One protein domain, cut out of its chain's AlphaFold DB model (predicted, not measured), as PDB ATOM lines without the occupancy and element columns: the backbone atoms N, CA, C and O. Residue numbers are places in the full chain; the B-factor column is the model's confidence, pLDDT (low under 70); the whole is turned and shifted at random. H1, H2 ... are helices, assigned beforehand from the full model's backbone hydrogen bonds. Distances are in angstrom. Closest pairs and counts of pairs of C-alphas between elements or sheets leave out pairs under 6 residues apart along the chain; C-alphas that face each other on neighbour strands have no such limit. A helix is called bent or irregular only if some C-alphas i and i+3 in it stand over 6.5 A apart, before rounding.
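What this domain is: This is residues 10 to 136 of the 164 residues of the protein "TBC1 domain family member 32" of Hippocampus comes (UniProt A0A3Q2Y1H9). You are looking at a long, loose rod of helices: H7, 40.4 A long, runs along one end of it, and at the other end H5b and H6 cross at a steep tilt, running opposite ways and joined at the far tip by a loop. H1 crosses H7 steeply and leads to the short helices H2, H3 and H4, which lie off to one side of H7; from there the chain returns to H5a, whose start meets H1. The printed part has 127 residues with seven named helices, H1 to H7 in order, and no named strand: the class is all helix. It is loose, with a radius of gyration of the C-alphas of 19.2 A, and spans 64 by 31 by 23 A.

Where its parts are: Find C-alpha 10 at (238.317, 183.560, 102.595); from there H1 runs 22.6 A to residue 25. Next come H2, residues 27 to 31, 5.8 A; H3, residues 36 to 44, 12.4 A; and H4, residues 46 to 49, 5.0 A. H5, residues 57 to 84, was assigned as one helix by its hydrogen bonds but is bent, with C-alphas 69 and 72 7.0 A apart. Its arms are H5a, residues 57 to 69, 18.2 A, and H5b, residues 72 to 84, 18.3 A, at a steep tilt of 42 degrees. H6 covers residues 90 to 106, 24.4 A. H7 runs 40.4 A from Ala 109 to Asp 136, with C-alpha 136 at (242.548, 163.933, 110.282).

How they stand to each other: Look first at Ala 16 and Ala 125, the closest C-alphas of H1 and H7, 4.7 A apart: the helices touch at a steep tilt of 68 degrees, only just short of about perpendicular. H1 also touches H5a, closest at C-alphas 18 and 58, 5.0 A, where H5a takes part with residues 57 to 58 alone. H2 and H3 only just touch, with 3 pairs of C-alphas within 8 A, closest at Leu 30 and Ala 39, 5.4 A. H4 touches no helix. H5b and H6 touch at a steep tilt of 46 degrees, opposite ways, closest at C-alphas 77 and 101, 5.7 A. H5a and H7 are close but not clearly touching, C-alphas 69 and 114 being 7.5 A apart. The packing is mostly crossed. Every O i to N i+4 pair is within hydrogen-bond range in H1, H2, H3, H5a, H5b and H7, and 10 of 13 are in H6; H4 is too short for such a pair.

The domain as a whole: The two C-alphas farthest apart, those of Gln 87 and Asp 136, are 65.0 A apart. Residues 86 to 92, of which 90 to 92 belong to H6, stand free, as do residues 130 to 136 of H7. The printed part has no cut and no long link. The model's confidence is low, with pLDDT under 70, at residues 77 to 94 and 134 to 136.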
ATOM      1  N   GLU A  10     238.344 183.186 101.174       76.88
ATOM      2  CA  GLU A  10     238.317 183.560 102.595       76.88
ATOM      3  C   GLU A  10     236.905 183.449 103.189       76.88
ATOM      4  O   GLU A  10     236.736 182.965 104.308       76.88
ATOM      5  N   ASP A  11     235.877 183.835 102.429       77.44
ATOM      6  CA  ASP A  11     234.488 183.743 102.882       77.44
ATOM      7  C   ASP A  11     234.025 182.276 102.962       77.44
ATOM      8  O   ASP A  11     233.243 181.909 103.843       77.44
ATOM      9  N   GLU A  12     234.499 181.421 102.049       77.94
ATOM     10  CA  GLU A  12     234.237 179.977 102.077       77.94
ATOM     11  C   GLU A  12     234.905 179.299 103.283       77.94
ATOM     12  O   GLU A  12     234.274 178.481 103.956       77.94
ATOM     13  N   GLU A  13     236.156 179.654 103.589       82.38
ATOM     14  CA  GLU A  13     236.888 179.156 104.759       82.38
ATOM     15  C   GLU A  13     236.245 179.614 106.069       82.38
ATOM     16  O   GLU A  13     236.044 178.809 106.988       82.38
ATOM     17  N   GLN A  14     235.854 180.889 106.145       86.06
ATOM     18  CA  GLN A  14     235.119 181.415 107.287       86.06
ATOM     19  C   GLN A  14     233.804 180.654 107.470       86.06
ATOM     20  O   GLN A  14     233.522 180.184 108.574       86.06
ATOM     21  N   LEU A  15     233.024 180.459 106.401       86.44
ATOM     22  CA  LEU A  15     231.763 179.726 106.478       86.44
ATOM     23  C   LEU A  15     231.969 178.272 106.920       86.44
ATOM     24  O   LEU A  15     231.212 177.783 107.757       86.44
ATOM     25  N   ALA A  16     233.003 177.597 106.417       84.44
ATOM     26  CA  ALA A  16     233.352 176.246 106.845       84.44
ATOM     27  C   ALA A  16     233.711 176.194 108.338       84.44
ATOM     28  O   ALA A  16     233.271 175.290 109.050       84.44
ATOM     29  N   SER A  17     234.448 177.187 108.846       88.94
ATOM     30  CA  SER A  17     234.778 177.276 110.273       88.94
ATOM     31  C   SER A  17     233.534 177.485 111.150       88.94
ATOM     32  O   SER A  17     233.371 176.792 112.158       88.94
ATOM     33  N   LEU A  18     232.619 178.363 110.727       91.88
ATOM     34  CA  LEU A  18     231.354 178.631 111.411       91.88
ATOM     35  C   LEU A  18     230.448 177.397 111.405       91.88
ATOM     36  O   LEU A  18     229.890 177.038 112.441       91.88
ATOM     37  N   LEU A  19     230.354 176.704 110.268       91.38
ATOM     38  CA  LEU A  19     229.603 175.457 110.142       91.38
ATOM     39  C   LEU A  19     230.184 174.365 111.052       91.38
ATOM     40  O   LEU A  19     229.438 173.681 111.748       91.38
ATOM     41  N   LYS A  20     231.515 174.237 111.128       89.00
ATOM     42  CA  LYS A  20     232.184 173.290 112.034       89.00
ATOM     43  C   LYS A  20     231.872 173.583 113.500       89.00
ATOM     44  O   LYS A  20     231.603 172.659 114.266       89.00
ATOM     45  N   GLN A  21     231.924 174.852 113.906       91.19
ATOM     46  CA  GLN A  21     231.578 175.259 115.271       91.19
ATOM     47  C   GLN A  21     230.102 175.004 115.581       91.19
ATOM     48  O   GLN A  21     229.787 174.482 116.650       91.19
ATOM     49  N   PHE A  22     229.214 175.303 114.633       92.44
ATOM     50  CA  PHE A  22     227.792 175.011 114.748       92.44
ATOM     51  C   PHE A  22     227.548 173.512 114.952       92.44
ATOM     52  O   PHE A  22     226.939 173.140 115.952       92.44
ATOM     53  N   LEU A  23     228.114 172.651 114.099       90.00
ATOM     54  CA  LEU A  23     227.992 171.195 114.226       90.00
ATOM     55  C   LEU A  23     228.496 170.687 115.584       90.00
ATOM     56  O   LEU A  23     227.826 169.878 116.215       90.00
ATOM     57  N   ARG A  24     229.613 171.226 116.093       89.25
ATOM     58  CA  ARG A  24     230.113 170.905 117.444       89.25
ATOM     59  C   ARG A  24     229.161 171.331 118.556       89.25
ATOM     60  O   ARG A  24     229.015 170.623 119.541       89.25
ATOM     61  N   SER A  25     228.521 172.487 118.417       90.50
ATOM     62  CA  SER A  25     227.596 173.010 119.428       90.50
ATOM     63  C   SER A  25     226.273 172.240 119.507       90.50
ATOM     64  O   SER A  25     225.569 172.310 120.515       90.50
ATOM     65  N   ILE A  26     225.929 171.508 118.446       91.25
ATOM     66  CA  ILE A  26     224.741 170.653 118.384       91.25
ATOM     67  C   ILE A  26     225.094 169.160 118.466       91.25
ATOM     68  O   ILE A  26     224.197 168.324 118.402       91.25
ATOM     69  N   ASP A  27     226.374 168.822 118.644       89.88
ATOM     70  CA  ASP A  27     226.892 167.450 118.613       89.88
ATOM     71  C   ASP A  27     226.226 166.543 119.652       89.88
ATOM     72  O   ASP A  27     225.843 165.422 119.338       89.88
ATOM     73  N   GLU A  28     225.961 167.042 120.862       86.56
ATOM     74  CA  GLU A  28     225.237 166.283 121.896       86.56
ATOM     75  C   GLU A  28     223.826 165.865 121.445       86.56
ATOM     76  O   GLU A  28     223.318 164.815 121.833       86.56
ATOM     77  N   ARG A  29     223.186 166.668 120.588       87.62
ATOM     78  CA  ARG A  29     221.859 166.366 120.036       87.62
ATOM     79  C   ARG A  29     221.940 165.433 118.839       87.62
ATOM     80  O   ARG A  29     221.083 164.567 118.697       87.62
ATOM     81  N   LEU A  30     222.969 165.586 118.006       88.00
ATOM     82  CA  LEU A  30     223.199 164.710 116.859       88.00
ATOM     83  C   LEU A  30     223.644 163.310 117.295       88.00
ATOM     84  O   LEU A  30     223.150 162.321 116.770       88.00
ATOM     85  N   SER A  31     224.520 163.217 118.293       86.38
ATOM     86  CA  SER A  31     224.990 161.950 118.871       86.38
ATOM     87  C   SER A  31     223.894 161.191 119.624       86.38
ATOM     88  O   SER A  31     223.950 159.967 119.726       86.38
ATOM     89  N   GLY A  32     222.866 161.896 120.105       83.94
ATOM     90  CA  GLY A  32     221.651 161.296 120.654       83.94
ATOM     91  C   GLY A  32     220.726 160.665 119.602       83.94
ATOM     92  O   GLY A  32     219.824 159.912 119.973       83.94
ATOM     93  N   ALA A  33     220.927 160.945 118.310       88.75
ATOM     94  CA  ALA A  33     220.100 160.399 117.243       88.75
ATOM     95  C   ALA A  33     220.524 158.953 116.896       88.75
ATOM     96  O   ALA A  33     221.682 158.706 116.562       88.75
ATOM     97  N   PRO A  34     219.600 157.972 116.922       82.94
ATOM     98  CA  PRO A  34     219.929 156.566 116.676       82.94
ATOM     99  C   PRO A  34     220.222 156.251 115.203       82.94
ATOM    100  O   PRO A  34     220.796 155.206 114.901       82.94
ATOM    101  N   THR A  35     219.793 157.113 114.276       89.44
ATOM    102  CA  THR A  35     219.948 156.923 112.828       89.44
ATOM    103  C   THR A  35     220.285 158.241 112.123       89.44
ATOM    104  O   THR A  35     219.919 159.310 112.620       89.44
ATOM    105  N   PRO A  36     220.908 158.193 110.929       88.62
ATOM    106  CA  PRO A  36     221.159 159.390 110.123       88.62
ATOM    107  C   PRO A  36     219.883 160.169 109.785       88.62
ATOM    108  O   PRO A  36     219.883 161.392 109.840       88.62
ATOM    109  N   GLN A  37     218.779 159.471 109.503       90.44
ATOM    110  CA  GLN A  37     217.480 160.099 109.238       90.44
ATOM    111  C   GLN A  37     216.947 160.842 110.468       90.44
ATOM    112  O   GLN A  37     216.361 161.909 110.339       90.44
ATOM    113  N   SER A  38     217.179 160.304 111.669       88.12
ATOM    114  CA  SER A  38     216.809 160.986 112.909       88.12
ATOM    115  C   SER A  38     217.687 162.217 113.158       88.12
ATOM    116  O   SER A  38     217.177 163.238 113.608       88.12
ATOM    117  N   ALA A  39     218.977 162.170 112.814       90.38
ATOM    118  CA  ALA A  39     219.852 163.341 112.879       90.38
ATOM    119  C   ALA A  39     219.426 164.433 111.878       90.38
ATOM    120  O   ALA A  39     219.458 165.617 112.205       90.38
ATOM    121  N   GLU A  40     218.977 164.046 110.680       90.44
ATOM    122  CA  GLU A  40     218.397 164.969 109.698       90.44
ATOM    123  C   GLU A  40     217.110 165.617 110.224       90.44
ATOM    124  O   GLU A  40     216.952 166.832 110.135       90.44
ATOM    125  N   GLU A  41     216.224 164.838 110.846       90.62
ATOM    126  CA  GLU A  41     215.012 165.364 111.477       90.62
ATOM    127  C   GLU A  41     215.338 166.355 112.604       90.62
ATOM    128  O   GLU A  41     214.693 167.399 112.703       90.62
ATOM    129  N   VAL A  42     216.376 166.086 113.404       91.31
ATOM    130  CA  VAL A  42     216.882 167.042 114.400       91.31
ATOM    131  C   VAL A  42     217.325 168.335 113.721       91.31
ATOM    132  O   VAL A  42     216.881 169.403 114.135       91.31
ATOM    133  N   LEU A  43     218.147 168.254 112.666       91.94
ATOM    134  CA  LEU A  43     218.633 169.423 111.920       91.94
ATOM    135  C   LEU A  43     217.489 170.259 111.325       91.94
ATOM    136  O   LEU A  43     217.540 171.487 111.394       91.94
ATOM    137  N   LEU A  44     216.461 169.608 110.772       91.62
ATOM    138  CA  LEU A  44     215.309 170.268 110.146       91.62
ATOM    139  C   LEU A  44     214.487 171.099 111.134       91.62
ATOM    140  O   LEU A  44     213.969 172.148 110.760       91.62
ATOM    141  N   HIS A  45     214.395 170.657 112.388       92.94
ATOM    142  CA  HIS A  45     213.581 171.311 113.413       92.94
ATOM    143  C   HIS A  45     214.415 172.127 114.406       92.94
ATOM    144  O   HIS A  45     213.910 172.504 115.464       92.94
ATOM    145  N   LEU A  46     215.688 172.418 114.112       92.12
ATOM    146  CA  LEU A  46     216.542 173.172 115.039       92.12
ATOM    147  C   LEU A  46     216.007 174.572 115.344       92.12
ATOM    148  O   LEU A  46     216.121 175.007 116.483       92.12
ATOM    149  N   GLU A  47     215.395 175.254 114.376       91.12
ATOM    150  CA  GLU A  47     214.795 176.573 114.615       91.12
ATOM    151  C   GLU A  47     213.671 176.521 115.660       91.12
ATOM    152  O   GLU A  47     213.553 177.410 116.497       91.12
ATOM    153  N   GLU A  48     212.876 175.451 115.651       92.12
ATOM    154  CA  GLU A  48     211.772 175.261 116.592       92.12
ATOM    155  C   GLU A  48     212.246 174.710 117.945       92.12
ATOM    156  O   GLU A  48     211.747 175.089 119.005       92.12
ATOM    157  N   THR A  49     213.215 173.798 117.919       91.25
ATOM    158  CA  THR A  49     213.620 173.012 119.093       91.25
ATOM    159  C   THR A  49     214.771 173.638 119.877       91.25
ATOM    160  O   THR A  49     214.933 173.338 121.065       91.25
ATOM    161  N   ASP A  50     215.552 174.533 119.268       92.25
ATOM    162  CA  ASP A  50     216.684 175.198 119.902       92.25
ATOM    163  C   ASP A  50     216.432 176.681 120.166       92.25
ATOM    164  O   ASP A  50     216.461 177.533 119.281       92.25
ATOM    165  N   LYS A  51     216.317 177.025 121.447       92.00
ATOM    166  CA  LYS A  51     216.153 178.415 121.893       92.00
ATOM    167  C   LYS A  51     217.348 179.310 121.552       92.00
ATOM    168  O   LYS A  51     217.198 180.527 121.519       92.00
ATOM    169  N   ASN A  52     218.526 178.727 121.331       92.50
ATOM    170  CA  ASN A  52     219.740 179.435 120.941       92.50
ATOM    171  C   ASN A  52     219.977 179.418 119.430       92.50
ATOM    172  O   ASN A  52     221.013 179.919 119.002       92.50
ATOM    173  N   PHE A  53     219.049 178.895 118.620       92.25
ATOM    174  CA  PHE A  53     219.242 178.753 117.177       92.25
ATOM    175  C   PHE A  53     219.723 180.053 116.515       92.25
ATOM    176  O   PHE A  53     220.712 180.070 115.788       92.25
ATOM    177  N   HIS A  54     219.092 181.181 116.844       93.19
ATOM    178  CA  HIS A  54     219.456 182.488 116.289       93.19
ATOM    179  C   HIS A  54     220.726 183.114 116.898       93.19
ATOM    180  O   HIS A  54     221.207 184.134 116.404       93.19
ATOM    181  N   ASN A  55     221.280 182.523 117.959       93.31
ATOM    182  CA  ASN A  55     222.501 182.990 118.619       93.31
ATOM    183  C   ASN A  55     223.766 182.353 118.034       93.31
ATOM    184  O   ASN A  55     224.866 182.798 118.356       93.31
ATOM    185  N   TYR A  56     223.640 181.334 117.183       94.25
ATOM    186  CA  TYR A  56     224.795 180.767 116.501       94.25
ATOM    187  C   TYR A  56     225.346 181.740 115.468       94.25
ATOM    188  O   TYR A  56     224.620 182.196 114.586       94.25
ATOM    189  N   GLU A  57     226.654 181.986 115.519       93.44
ATOM    190  CA  GLU A  57     227.338 182.858 114.559       93.44
ATOM    191  C   GLU A  57     227.121 182.397 113.111       93.44
ATOM    192  O   GLU A  57     226.920 183.220 112.224       93.44
ATOM    193  N   PHE A  58     227.059 181.081 112.877       92.06
ATOM    194  CA  PHE A  58     226.685 180.512 111.581       92.06
ATOM    195  C   PHE A  58     225.303 180.994 111.107       92.06
ATOM    196  O   PHE A  58     225.161 181.474 109.984       92.06
ATOM    197  N   VAL A  59     224.289 180.924 111.974       92.69
ATOM    198  CA  VAL A  59     222.910 181.328 111.653       92.69
ATOM    199  C   VAL A  59     222.814 182.844 111.473       92.69
ATOM    200  O   VAL A  59     222.177 183.315 110.530       92.69
ATOM    201  N   GLN A  60     223.500 183.620 112.313       92.31
ATOM    202  CA  GLN A  60     223.591 185.076 112.173       92.31
ATOM    203  C   GLN A  60     224.252 185.477 110.853       92.31
ATOM    204  O   GLN A  60     223.757 186.366 110.160       92.31
ATOM    205  N   HIS A  61     225.326 184.787 110.468       88.94
ATOM    206  CA  HIS A  61     226.022 185.021 109.212       88.94
ATOM    207  C   HIS A  61     225.115 184.737 108.006       88.94
ATOM    208  O   HIS A  61     225.029 185.563 107.094       88.94
ATOM    209  N   LEU A  62     224.373 183.621 108.007       87.94
ATOM    210  CA  LEU A  62     223.392 183.329 106.955       87.94
ATOM    211  C   LEU A  62     222.303 184.410 106.880       87.94
ATOM    212  O   LEU A  62     222.030 184.931 105.798       87.94
ATOM    213  N   ARG A  63     221.725 184.794 108.025       88.50
ATOM    214  CA  ARG A  63     220.688 185.834 108.115       88.50
ATOM    215  C   ARG A  63     221.174 187.165 107.549       88.50
ATOM    216  O   ARG A  63     220.512 187.733 106.686       88.50
ATOM    217  N   GLN A  64     222.359 187.615 107.962       85.12
ATOM    218  CA  GLN A  64     222.959 188.856 107.473       85.12
ATOM    219  C   GLN A  64     223.142 188.835 105.951       85.12
ATOM    220  O   GLN A  64     222.932 189.848 105.281       85.12
ATOM    221  N   ARG A  65     223.512 187.688 105.375       80.75
ATOM    222  CA  ARG A  65     223.690 187.558 103.923       80.75
ATOM    223  C   ARG A  65     222.376 187.598 103.164       80.75
ATOM    224  O   ARG A  65     222.300 188.264 102.131       80.75
ATOM    225  N   VAL A  66     221.345 186.938 103.683       82.62
ATOM    226  CA  VAL A  66     219.989 187.041 103.134       82.62
ATOM    227  C   VAL A  66     219.517 188.496 103.186       82.62
ATOM    228  O   VAL A  66     219.087 189.033 102.170       82.62
ATOM    229  N   GLU A  67     219.687 189.182 104.317       81.62
ATOM    230  CA  GLU A  67     219.276 190.584 104.478       81.62
ATOM    231  C   GLU A  67     220.035 191.529 103.538       81.62
ATOM    232  O   GLU A  67     219.431 192.357 102.859       81.62
ATOM    233  N   THR A  68     221.355 191.375 103.433       80.38
ATOM    234  CA  THR A  68     222.199 192.232 102.582       80.38
ATOM    235  C   THR A  68     221.895 192.041 101.094       80.38
ATOM    236  O   THR A  68     222.009 192.982 100.310       80.38
ATOM    237  N   SER A  69     221.493 190.836 100.685       70.75
ATOM    238  CA  SER A  69     221.214 190.535  99.279       70.75
ATOM    239  C   SER A  69     219.771 190.825  98.865       70.75
ATOM    240  O   SER A  69     219.544 191.345  97.771       70.75
ATOM    241  N   LEU A  70     218.795 190.539  99.729       72.50
ATOM    242  CA  LEU A  70     217.376 190.729  99.430       72.50
ATOM    243  C   LEU A  70     216.801 192.047  99.924       72.50
ATOM    244  O   LEU A  70     215.769 192.448  99.395       72.50
ATOM    245  N   GLY A  71     217.439 192.742 100.870       73.44
ATOM    246  CA  GLY A  71     216.911 193.987 101.439       73.44
ATOM    247  C   GLY A  71     216.526 194.994 100.356       73.44
ATOM    248  O   GLY A  71     215.385 195.438 100.289       73.44
ATOM    249  N   CYS A  72     217.414 195.224  99.385       70.38
ATOM    250  CA  CYS A  72     217.136 196.138  98.275       70.38
ATOM    251  C   CYS A  72     216.056 195.639  97.293       70.38
ATOM    252  O   CYS A  72     215.398 196.452  96.641       70.38
ATOM    253  N   VAL A  73     215.869 194.321  97.156       71.50
ATOM    254  CA  VAL A  73     214.837 193.719  96.294       71.50
ATOM    255  C   VAL A  73     213.473 193.868  96.953       71.50
ATOM    256  O   VAL A  73     212.529 194.307  96.299       71.50
ATOM    257  N   VAL A  74     213.401 193.583  98.253       74.88
ATOM    258  CA  VAL A  74     212.206 193.764  99.081       74.88
ATOM    259  C   VAL A  74     211.807 195.237  99.111       74.88
ATOM    260  O   VAL A  74     210.666 195.550  98.777       74.88
ATOM    261  N   ASP A  75     212.743 196.150  99.382       75.44
ATOM    262  CA  ASP A  75     212.492 197.597  99.380       75.44
ATOM    263  C   ASP A  75     211.983 198.088  98.017       75.44
ATOM    264  O   ASP A  75     211.085 198.931  97.924       75.44
ATOM    265  N   LYS A  76     212.530 197.539  96.927       71.81
ATOM    266  CA  LYS A  76     212.129 197.885  95.561       71.81
ATOM    267  C   LYS A  76     210.747 197.343  95.203       71.81
ATOM    268  O   LYS A  76     209.992 198.054  94.541       71.81
ATOM    269  N   GLU A  77     210.406 196.116  95.588       67.12
ATOM    270  CA  GLU A  77     209.067 195.557  95.357       67.12
ATOM    271  C   GLU A  77     208.014 196.247  96.238       67.12
ATOM    272  O   GLU A  77     206.954 196.621  95.732       67.12
ATOM    273  N   LEU A  78     208.333 196.538  97.503       67.69
ATOM    274  CA  LEU A  78     207.480 197.313  98.406       67.69
ATOM    275  C   LEU A  78     207.246 198.739  97.877       67.69
ATOM    276  O   LEU A  78     206.113 199.221  97.832       67.69
ATOM    277  N   GLY A  79     208.300 199.399  97.386       64.75
ATOM    278  CA  GLY A  79     208.217 200.735  96.793       64.75
ATOM    279  C   GLY A  79     207.455 200.793  95.463       64.75
ATOM    280  O   GLY A  79     206.840 201.818  95.159       64.75
ATOM    281  N   LYS A  80     207.455 199.716  94.663       67.69
ATOM    282  CA  LYS A  80     206.623 199.615  93.447       67.69
ATOM    283  C   LYS A  80     205.143 199.527  93.802       67.69
ATOM    284  O   LYS A  80     204.351 200.295  93.266       67.69
ATOM    285  N   LEU A  81     204.802 198.648  94.741       58.22
ATOM    286  CA  LEU A  81     203.425 198.432  95.176       58.22
ATOM    287  C   LEU A  81     202.833 199.686  95.843       58.22
ATOM    288  O   LEU A  81     201.706 200.062  95.547       58.22
ATOM    289  N   SER A  82     203.625 200.415  96.636       59.06
ATOM    290  CA  SER A  82     203.177 201.661  97.278       59.06
ATOM    291  C   SER A  82     202.977 202.846  96.314       59.06
ATOM    292  O   SER A  82     202.345 203.828  96.700       59.06
ATOM    293  N   ARG A  83     203.530 202.805  95.090       57.84
ATOM    294  CA  ARG A  83     203.317 203.838  94.049       57.84
ATOM    295  C   ARG A  83     202.186 203.490  93.086       57.84
ATOM    296  O   ARG A  83     201.637 204.395  92.467       57.84
ATOM    297  N   GLU A  84     201.891 202.204  92.930       53.81
ATOM    298  CA  GLU A  84     200.806 201.700  92.084       53.81
ATOM    299  C   GLU A  84     199.445 201.845  92.787       53.81
ATOM    300  O   GLU A  84     198.451 202.163  92.139       53.81
ATOM    301  N   ASP A  85     199.429 201.748  94.121       49.84
ATOM    302  CA  ASP A  85     198.234 201.898  94.955       49.84
ATOM    303  C   ASP A  85     198.046 203.356  95.416       49.84
ATOM    304  O   ASP A  85     198.107 203.723  96.594       49.84
ATOM    305  N   GLY A  86     197.860 204.245  94.442       52.75
ATOM    306  CA  GLY A  86     197.359 205.584  94.709       52.75
ATOM    307  C   GLY A  86     195.930 205.495  95.245       52.75
ATOM    308  O   GLY A  86     194.997 205.454  94.451       52.75
ATOM    309  N   GLN A  87     195.781 205.546  96.575       58.97
ATOM    310  CA  GLN A  87     194.538 205.832  97.310       58.97
ATOM    311  C   GLN A  87     193.593 204.651  97.641       58.97
ATOM    312  O   GLN A  87     192.481 204.624  97.123       58.97
ATOM    313  N   HIS A  88     193.890 203.806  98.644       49.56
ATOM    314  CA  HIS A  88     192.835 203.329  99.569       49.56
ATOM    315  C   HIS A  88     193.339 202.684 100.881       49.56
ATOM    316  O   HIS A  88     194.229 201.850 100.874       49.56
ATOM    317  N   THR A  89     192.702 203.076 101.997       48.94
ATOM    318  CA  THR A  89     192.539 202.383 103.303       48.94
ATOM    319  C   THR A  89     193.714 201.567 103.873       48.94
ATOM    320  O   THR A  89     193.993 200.446 103.456       48.94
ATOM    321  N   VAL A  90     194.323 202.115 104.927       57.50
ATOM    322  CA  VAL A  90     195.713 201.866 105.343       57.50
ATOM    323  C   VAL A  90     195.953 200.571 106.144       57.50
ATOM    324  O   VAL A  90     197.057 200.046 106.069       57.50
ATOM    325  N   ASP A  91     194.960 199.968 106.809       55.91
ATOM    326  CA  ASP A  91     195.290 198.947 107.829       55.91
ATOM    327  C   ASP A  91     195.053 197.481 107.410       55.91
ATOM    328  O   ASP A  91     195.726 196.590 107.914       55.91
ATOM    329  N   SER A  92     194.158 197.200 106.452       55.56
ATOM    330  CA  SER A  92     193.956 195.837 105.901       55.56
ATOM    331  C   SER A  92     194.716 195.600 104.592       55.56
ATOM    332  O   SER A  92     194.960 194.450 104.226       55.56
ATOM    333  N   CYS A  93     195.069 196.670 103.875       60.81
ATOM    334  CA  CYS A  93     195.796 196.586 102.612       60.81
ATOM    335  C   CYS A  93     197.279 196.258 102.846       60.81
ATOM    336  O   CYS A  93     197.878 195.517 102.074       60.81
ATOM    337  N   HIS A  94     197.864 196.740 103.948       65.12
ATOM    338  CA  HIS A  94     199.295 196.593 104.203       65.12
ATOM    339  C   HIS A  94     199.740 195.126 104.294       65.12
ATOM    340  O   HIS A  94     200.697 194.744 103.623       65.12
ATOM    341  N   ASP A  95     198.992 194.280 105.007       71.69
ATOM    342  CA  ASP A  95     199.281 192.842 105.087       71.69
ATOM    343  C   ASP A  95     199.173 192.149 103.717       71.69
ATOM    344  O   ASP A  95     200.018 191.324 103.361       71.69
ATOM    345  N   ALA A  96     198.182 192.519 102.899       73.81
ATOM    346  CA  ALA A  96     198.023 191.983 101.544       73.81
ATOM    347  C   ALA A  96     199.157 192.430 100.602       73.81
ATOM    348  O   ALA A  96     199.629 191.648  99.767       73.81
ATOM    349  N   LEU A  97     199.638 193.666 100.758       73.06
ATOM    350  CA  LEU A  97     200.784 194.197 100.025       73.06
ATOM    351  C   LEU A  97     202.089 193.520 100.456       73.06
ATOM    352  O   LEU A  97     202.862 193.128  99.585       73.06
ATOM    353  N   ILE A  98     202.315 193.309 101.758       77.69
ATOM    354  CA  ILE A  98     203.476 192.567 102.278       77.69
ATOM    355  C   ILE A  98     203.471 191.135 101.744       77.69
ATOM    356  O   ILE A  98     204.494 190.656 101.249       77.69
ATOM    357  N   HIS A  99     202.324 190.455 101.786       79.75
ATOM    358  CA  HIS A  99     202.199 189.090 101.283       79.75
ATOM    359  C   HIS A  99     202.498 189.019  99.777       79.75
ATOM    360  O   HIS A  99     203.250 188.159  99.311       79.75
ATOM    361  N   THR A 100     201.978 189.976  99.005       78.31
ATOM    362  CA  THR A 100     202.235 190.071  97.560       78.31
ATOM    363  C   THR A 100     203.700 190.402  97.262       78.31
ATOM    364  O   THR A 100     204.308 189.772  96.395       78.31
ATOM    365  N   ALA A 101     204.300 191.343  97.995       74.06
ATOM    366  CA  ALA A 101     205.712 191.702  97.879       74.06
ATOM    367  C   ALA A 101     206.625 190.513  98.203       74.06
ATOM    368  O   ALA A 101     207.596 190.269  97.486       74.06
ATOM    369  N   THR A 102     206.282 189.740  99.235       80.75
ATOM    370  CA  THR A 102     207.002 188.525  99.635       80.75
ATOM    371  C   THR A 102     206.962 187.484  98.520       80.75
ATOM    372  O   THR A 102     208.013 187.014  98.087       80.75
ATOM    373  N   GLY A 103     205.777 187.191  97.971       79.31
ATOM    374  CA  GLY A 103     205.630 186.244  96.861       79.31
ATOM    375  C   GLY A 103     206.392 186.670  95.601       79.31
ATOM    376  O   GLY A 103     207.083 185.861  94.982       79.31
ATOM    377  N   ARG A 104     206.341 187.959  95.240       79.44
ATOM    378  CA  ARG A 104     207.085 188.499  94.086       79.44
ATOM    379  C   ARG A 104     208.595 188.490  94.305       79.44
ATOM    380  O   ARG A 104     209.336 188.192  93.371       79.44
ATOM    381  N   SER A 105     209.042 188.772  95.526       77.88
ATOM    382  CA  SER A 105     210.456 188.704  95.893       77.88
ATOM    383  C   SER A 105     210.971 187.269  95.792       77.88
ATOM    384  O   SER A 105     212.005 187.054  95.168       77.88
ATOM    385  N   GLN A 106     210.217 186.281  96.288       82.00
ATOM    386  CA  GLN A 106     210.567 184.856  96.179       82.00
ATOM    387  C   GLN A 106     210.595 184.345  94.728       82.00
ATOM    388  O   GLN A 106     211.416 183.499  94.379       82.00
ATOM    389  N   ALA A 107     209.730 184.873  93.858       82.06
ATOM    390  CA  ALA A 107     209.716 184.542  92.432       82.06
ATOM    391  C   ALA A 107     210.798 185.277  91.614       82.06
ATOM    392  O   ALA A 107     210.951 185.021  90.418       82.06
ATOM    393  N   SER A 108     211.532 186.214  92.220       81.50
ATOM    394  CA  SER A 108     212.541 186.998  91.511       81.50
ATOM    395  C   SER A 108     213.773 186.158  91.166       81.50
ATOM    396  O   SER A 108     214.218 185.312  91.943       81.50
ATOM    397  N   ALA A 109     214.382 186.448  90.013       81.38
ATOM    398  CA  ALA A 109     215.637 185.812  89.609       81.38
ATOM    399  C   ALA A 109     216.750 186.021  90.651       81.38
ATOM    400  O   ALA A 109     217.554 185.125  90.870       81.38
ATOM    401  N   GLN A 110     216.752 187.165  91.344       76.62
ATOM    402  CA  GLN A 110     217.723 187.472  92.397       76.62
ATOM    403  C   GLN A 110     217.550 186.586  93.634       76.62
ATOM    404  O   GLN A 110     218.543 186.128  94.187       76.62
ATOM    405  N   TYR A 111     216.315 186.292  94.048       82.62
ATOM    406  CA  TYR A 111     216.062 185.346  95.138       82.62
ATOM    407  C   TYR A 111     216.465 183.914  94.768       82.62
ATOM    408  O   TYR A 111     217.034 183.189  95.588       82.62
ATOM    409  N   GLN A 112     216.201 183.507  93.524       85.25
ATOM    410  CA  GLN A 112     216.598 182.188  93.034       85.25
ATOM    411  C   GLN A 112     218.120 182.045  92.939       85.25
ATOM    412  O   GLN A 112     218.660 181.060  93.438       85.25
ATOM    413  N   GLU A 113     218.804 183.037  92.365       83.00
ATOM    414  CA  GLU A 113     220.269 183.103  92.299       83.00
ATOM    415  C   GLU A 113     220.863 183.048  93.714       83.00
ATOM    416  O   GLU A 113     221.696 182.189  93.990       83.00
ATOM    417  N   MET A 114     220.331 183.841  94.652       84.44
ATOM    418  CA  MET A 114     220.736 183.807  96.060       84.44
ATOM    419  C   MET A 114     220.630 182.425  96.678       84.44
ATOM    420  O   MET A 114     221.576 181.942  97.297       84.44
ATOM    421  N   THR A 115     219.464 181.801  96.537       84.38
ATOM    422  CA  THR A 115     219.180 180.511  97.159       84.38
ATOM    423  C   THR A 115     220.101 179.434  96.594       84.38
ATOM    424  O   THR A 115     220.601 178.594  97.343       84.38
ATOM    425  N   GLN A 116     220.356 179.466  95.283       84.38
ATOM    426  CA  GLN A 116     221.279 178.541  94.630       84.38
ATOM    427  C   GLN A 116     222.720 178.763  95.089       84.38
ATOM    428  O   GLN A 116     223.371 177.795  95.475       84.38
ATOM    429  N   THR A 117     223.202 180.009  95.112       82.88
ATOM    430  CA  THR A 117     224.552 180.336  95.587       82.88
ATOM    431  C   THR A 117     224.737 179.917  97.040       82.88
ATOM    432  O   THR A 117     225.693 179.215  97.348       82.88
ATOM    433  N   LEU A 118     223.804 180.276  97.926       84.44
ATOM    434  CA  LEU A 118     223.896 179.945  99.347       84.44
ATOM    435  C   LEU A 118     223.925 178.429  99.568       84.44
ATOM    436  O   LEU A 118     224.766 177.936 100.318       84.44
ATOM    437  N   ARG A 119     223.047 177.689  98.875       87.06
ATOM    438  CA  ARG A 119     223.033 176.222  98.907       87.06
ATOM    439  C   ARG A 119     224.373 175.655  98.447       87.06
ATOM    440  O   ARG A 119     224.948 174.847  99.164       87.06
ATOM    441  N   ALA A 120     224.874 176.093  97.291       85.31
ATOM    442  CA  ALA A 120     226.137 175.611  96.739       85.31
ATOM    443  C   ALA A 120     227.311 175.861  97.694       85.31
ATOM    444  O   ALA A 120     228.115 174.961  97.920       85.31
ATOM    445  N   THR A 121     227.384 177.043  98.311       82.50
ATOM    446  CA  THR A 121     228.458 177.356  99.259       82.50
ATOM    447  C   THR A 121     228.369 176.518 100.530       82.50
ATOM    448  O   THR A 121     229.381 175.978 100.968       82.50
ATOM    449  N   VAL A 122     227.183 176.382 101.132       85.50
ATOM    450  CA  VAL A 122     227.024 175.564 102.346       85.50
ATOM    451  C   VAL A 122     227.361 174.098 102.052       85.50
ATOM    452  O   VAL A 122     228.040 173.465 102.857       85.50
ATOM    453  N   THR A 123     226.972 173.578 100.882       87.75
ATOM    454  CA  THR A 123     227.372 172.238 100.426       87.75
ATOM    455  C   THR A 123     228.888 172.122 100.271       87.75
ATOM    456  O   THR A 123     229.474 171.216 100.853       87.75
ATOM    457  N   ALA A 124     229.546 173.061  99.586       83.75
ATOM    458  CA  ALA A 124     231.000 173.042  99.412       83.75
ATOM    459  C   ALA A 124     231.760 173.142 100.749       83.75
ATOM    460  O   ALA A 124     232.800 172.512 100.934       83.75
ATOM    461  N   ALA A 125     231.242 173.918 101.705       83.62
ATOM    462  CA  ALA A 125     231.790 173.995 103.055       83.62
ATOM    463  C   ALA A 125     231.646 172.657 103.802       83.62
ATOM    464  O   ALA A 125     232.599 172.208 104.436       83.62
ATOM    465  N   ALA A 126     230.491 171.993 103.695       86.44
ATOM    466  CA  ALA A 126     230.271 170.673 104.282       86.44
ATOM    467  C   ALA A 126     231.177 169.594 103.657       86.44
ATOM    468  O   ALA A 126     231.779 168.810 104.386       86.44
ATOM    469  N   GLU A 127     231.332 169.590 102.330       87.50
ATOM    470  CA  GLU A 127     232.243 168.688 101.611       87.50
ATOM    471  C   GLU A 127     233.698 168.881 102.054       87.50
ATOM    472  O   GLU A 127     234.378 167.907 102.365       87.50
ATOM    473  N   ARG A 128     234.161 170.132 102.185       84.00
ATOM    474  CA  ARG A 128     235.499 170.428 102.725       84.00
ATOM    475  C   ARG A 128     235.686 169.906 104.146       84.00
ATOM    476  O   ARG A 128     236.755 169.391 104.467       84.00
ATOM    477  N   LEU A 129     234.669 170.036 105.000       85.44
ATOM    478  CA  LEU A 129     234.730 169.504 106.361       85.44
ATOM    479  C   LEU A 129     234.844 167.977 106.362       85.44
ATOM    480  O   LEU A 129     235.655 167.458 107.126       85.44
ATOM    481  N   LEU A 130     234.104 167.286 105.489       84.75
ATOM    482  CA  LEU A 130     234.209 165.835 105.306       84.75
ATOM    483  C   LEU A 130     235.614 165.432 104.839       84.75
ATOM    484  O   LEU A 130     236.242 164.603 105.487       84.75
ATOM    485  N   SER A 131     236.157 166.087 103.807       82.19
ATOM    486  CA  SER A 131     237.520 165.804 103.333       82.19
ATOM    487  C   SER A 131     238.578 166.044 104.416       82.19
ATOM    488  O   SER A 131     239.459 165.213 104.608       82.19
ATOM    489  N   SER A 132     238.464 167.134 105.186       77.81
ATOM    490  CA  SER A 132     239.393 167.400 106.296       77.81
ATOM    491  C   SER A 132     239.278 166.387 107.439       77.81
ATOM    492  O   SER A 132     240.243 166.162 108.164       77.81
ATOM    493  N   PHE A 133     238.102 165.781 107.622       73.56
ATOM    494  CA  PHE A 133     237.878 164.765 108.645       73.56
ATOM    495  C   PHE A 133     238.521 163.429 108.260       73.56
ATOM    496  O   PHE A 133     239.127 162.784 109.115       73.56
ATOM    497  N   ASP A 134     238.433 163.048 106.984       68.62
ATOM    498  CA  ASP A 134     239.099 161.856 106.454       68.62
ATOM    499  C   ASP A 134     240.629 161.969 106.593       68.62
ATOM    500  O   ASP A 134     241.277 161.042 107.085       68.62
ATOM    501  N   ASP A 135     241.199 163.138 106.275       68.19
ATOM    502  CA  ASP A 135     242.631 163.424 106.444       68.19
ATOM    503  C   ASP A 135     243.071 163.382 107.925       68.19
ATOM    504  O   ASP A 135     244.122 162.822 108.259       68.19
ATOM    505  N   ASP A 136     242.269 163.944 108.838       69.69
ATOM    506  CA  ASP A 136     242.548 163.933 110.282       69.69
ATOM    507  C   ASP A 136     242.478 162.512 110.884       69.69
ATOM    508  O   ASP A 136     243.236 162.191 111.808       69.69
TER     509      ASP A 136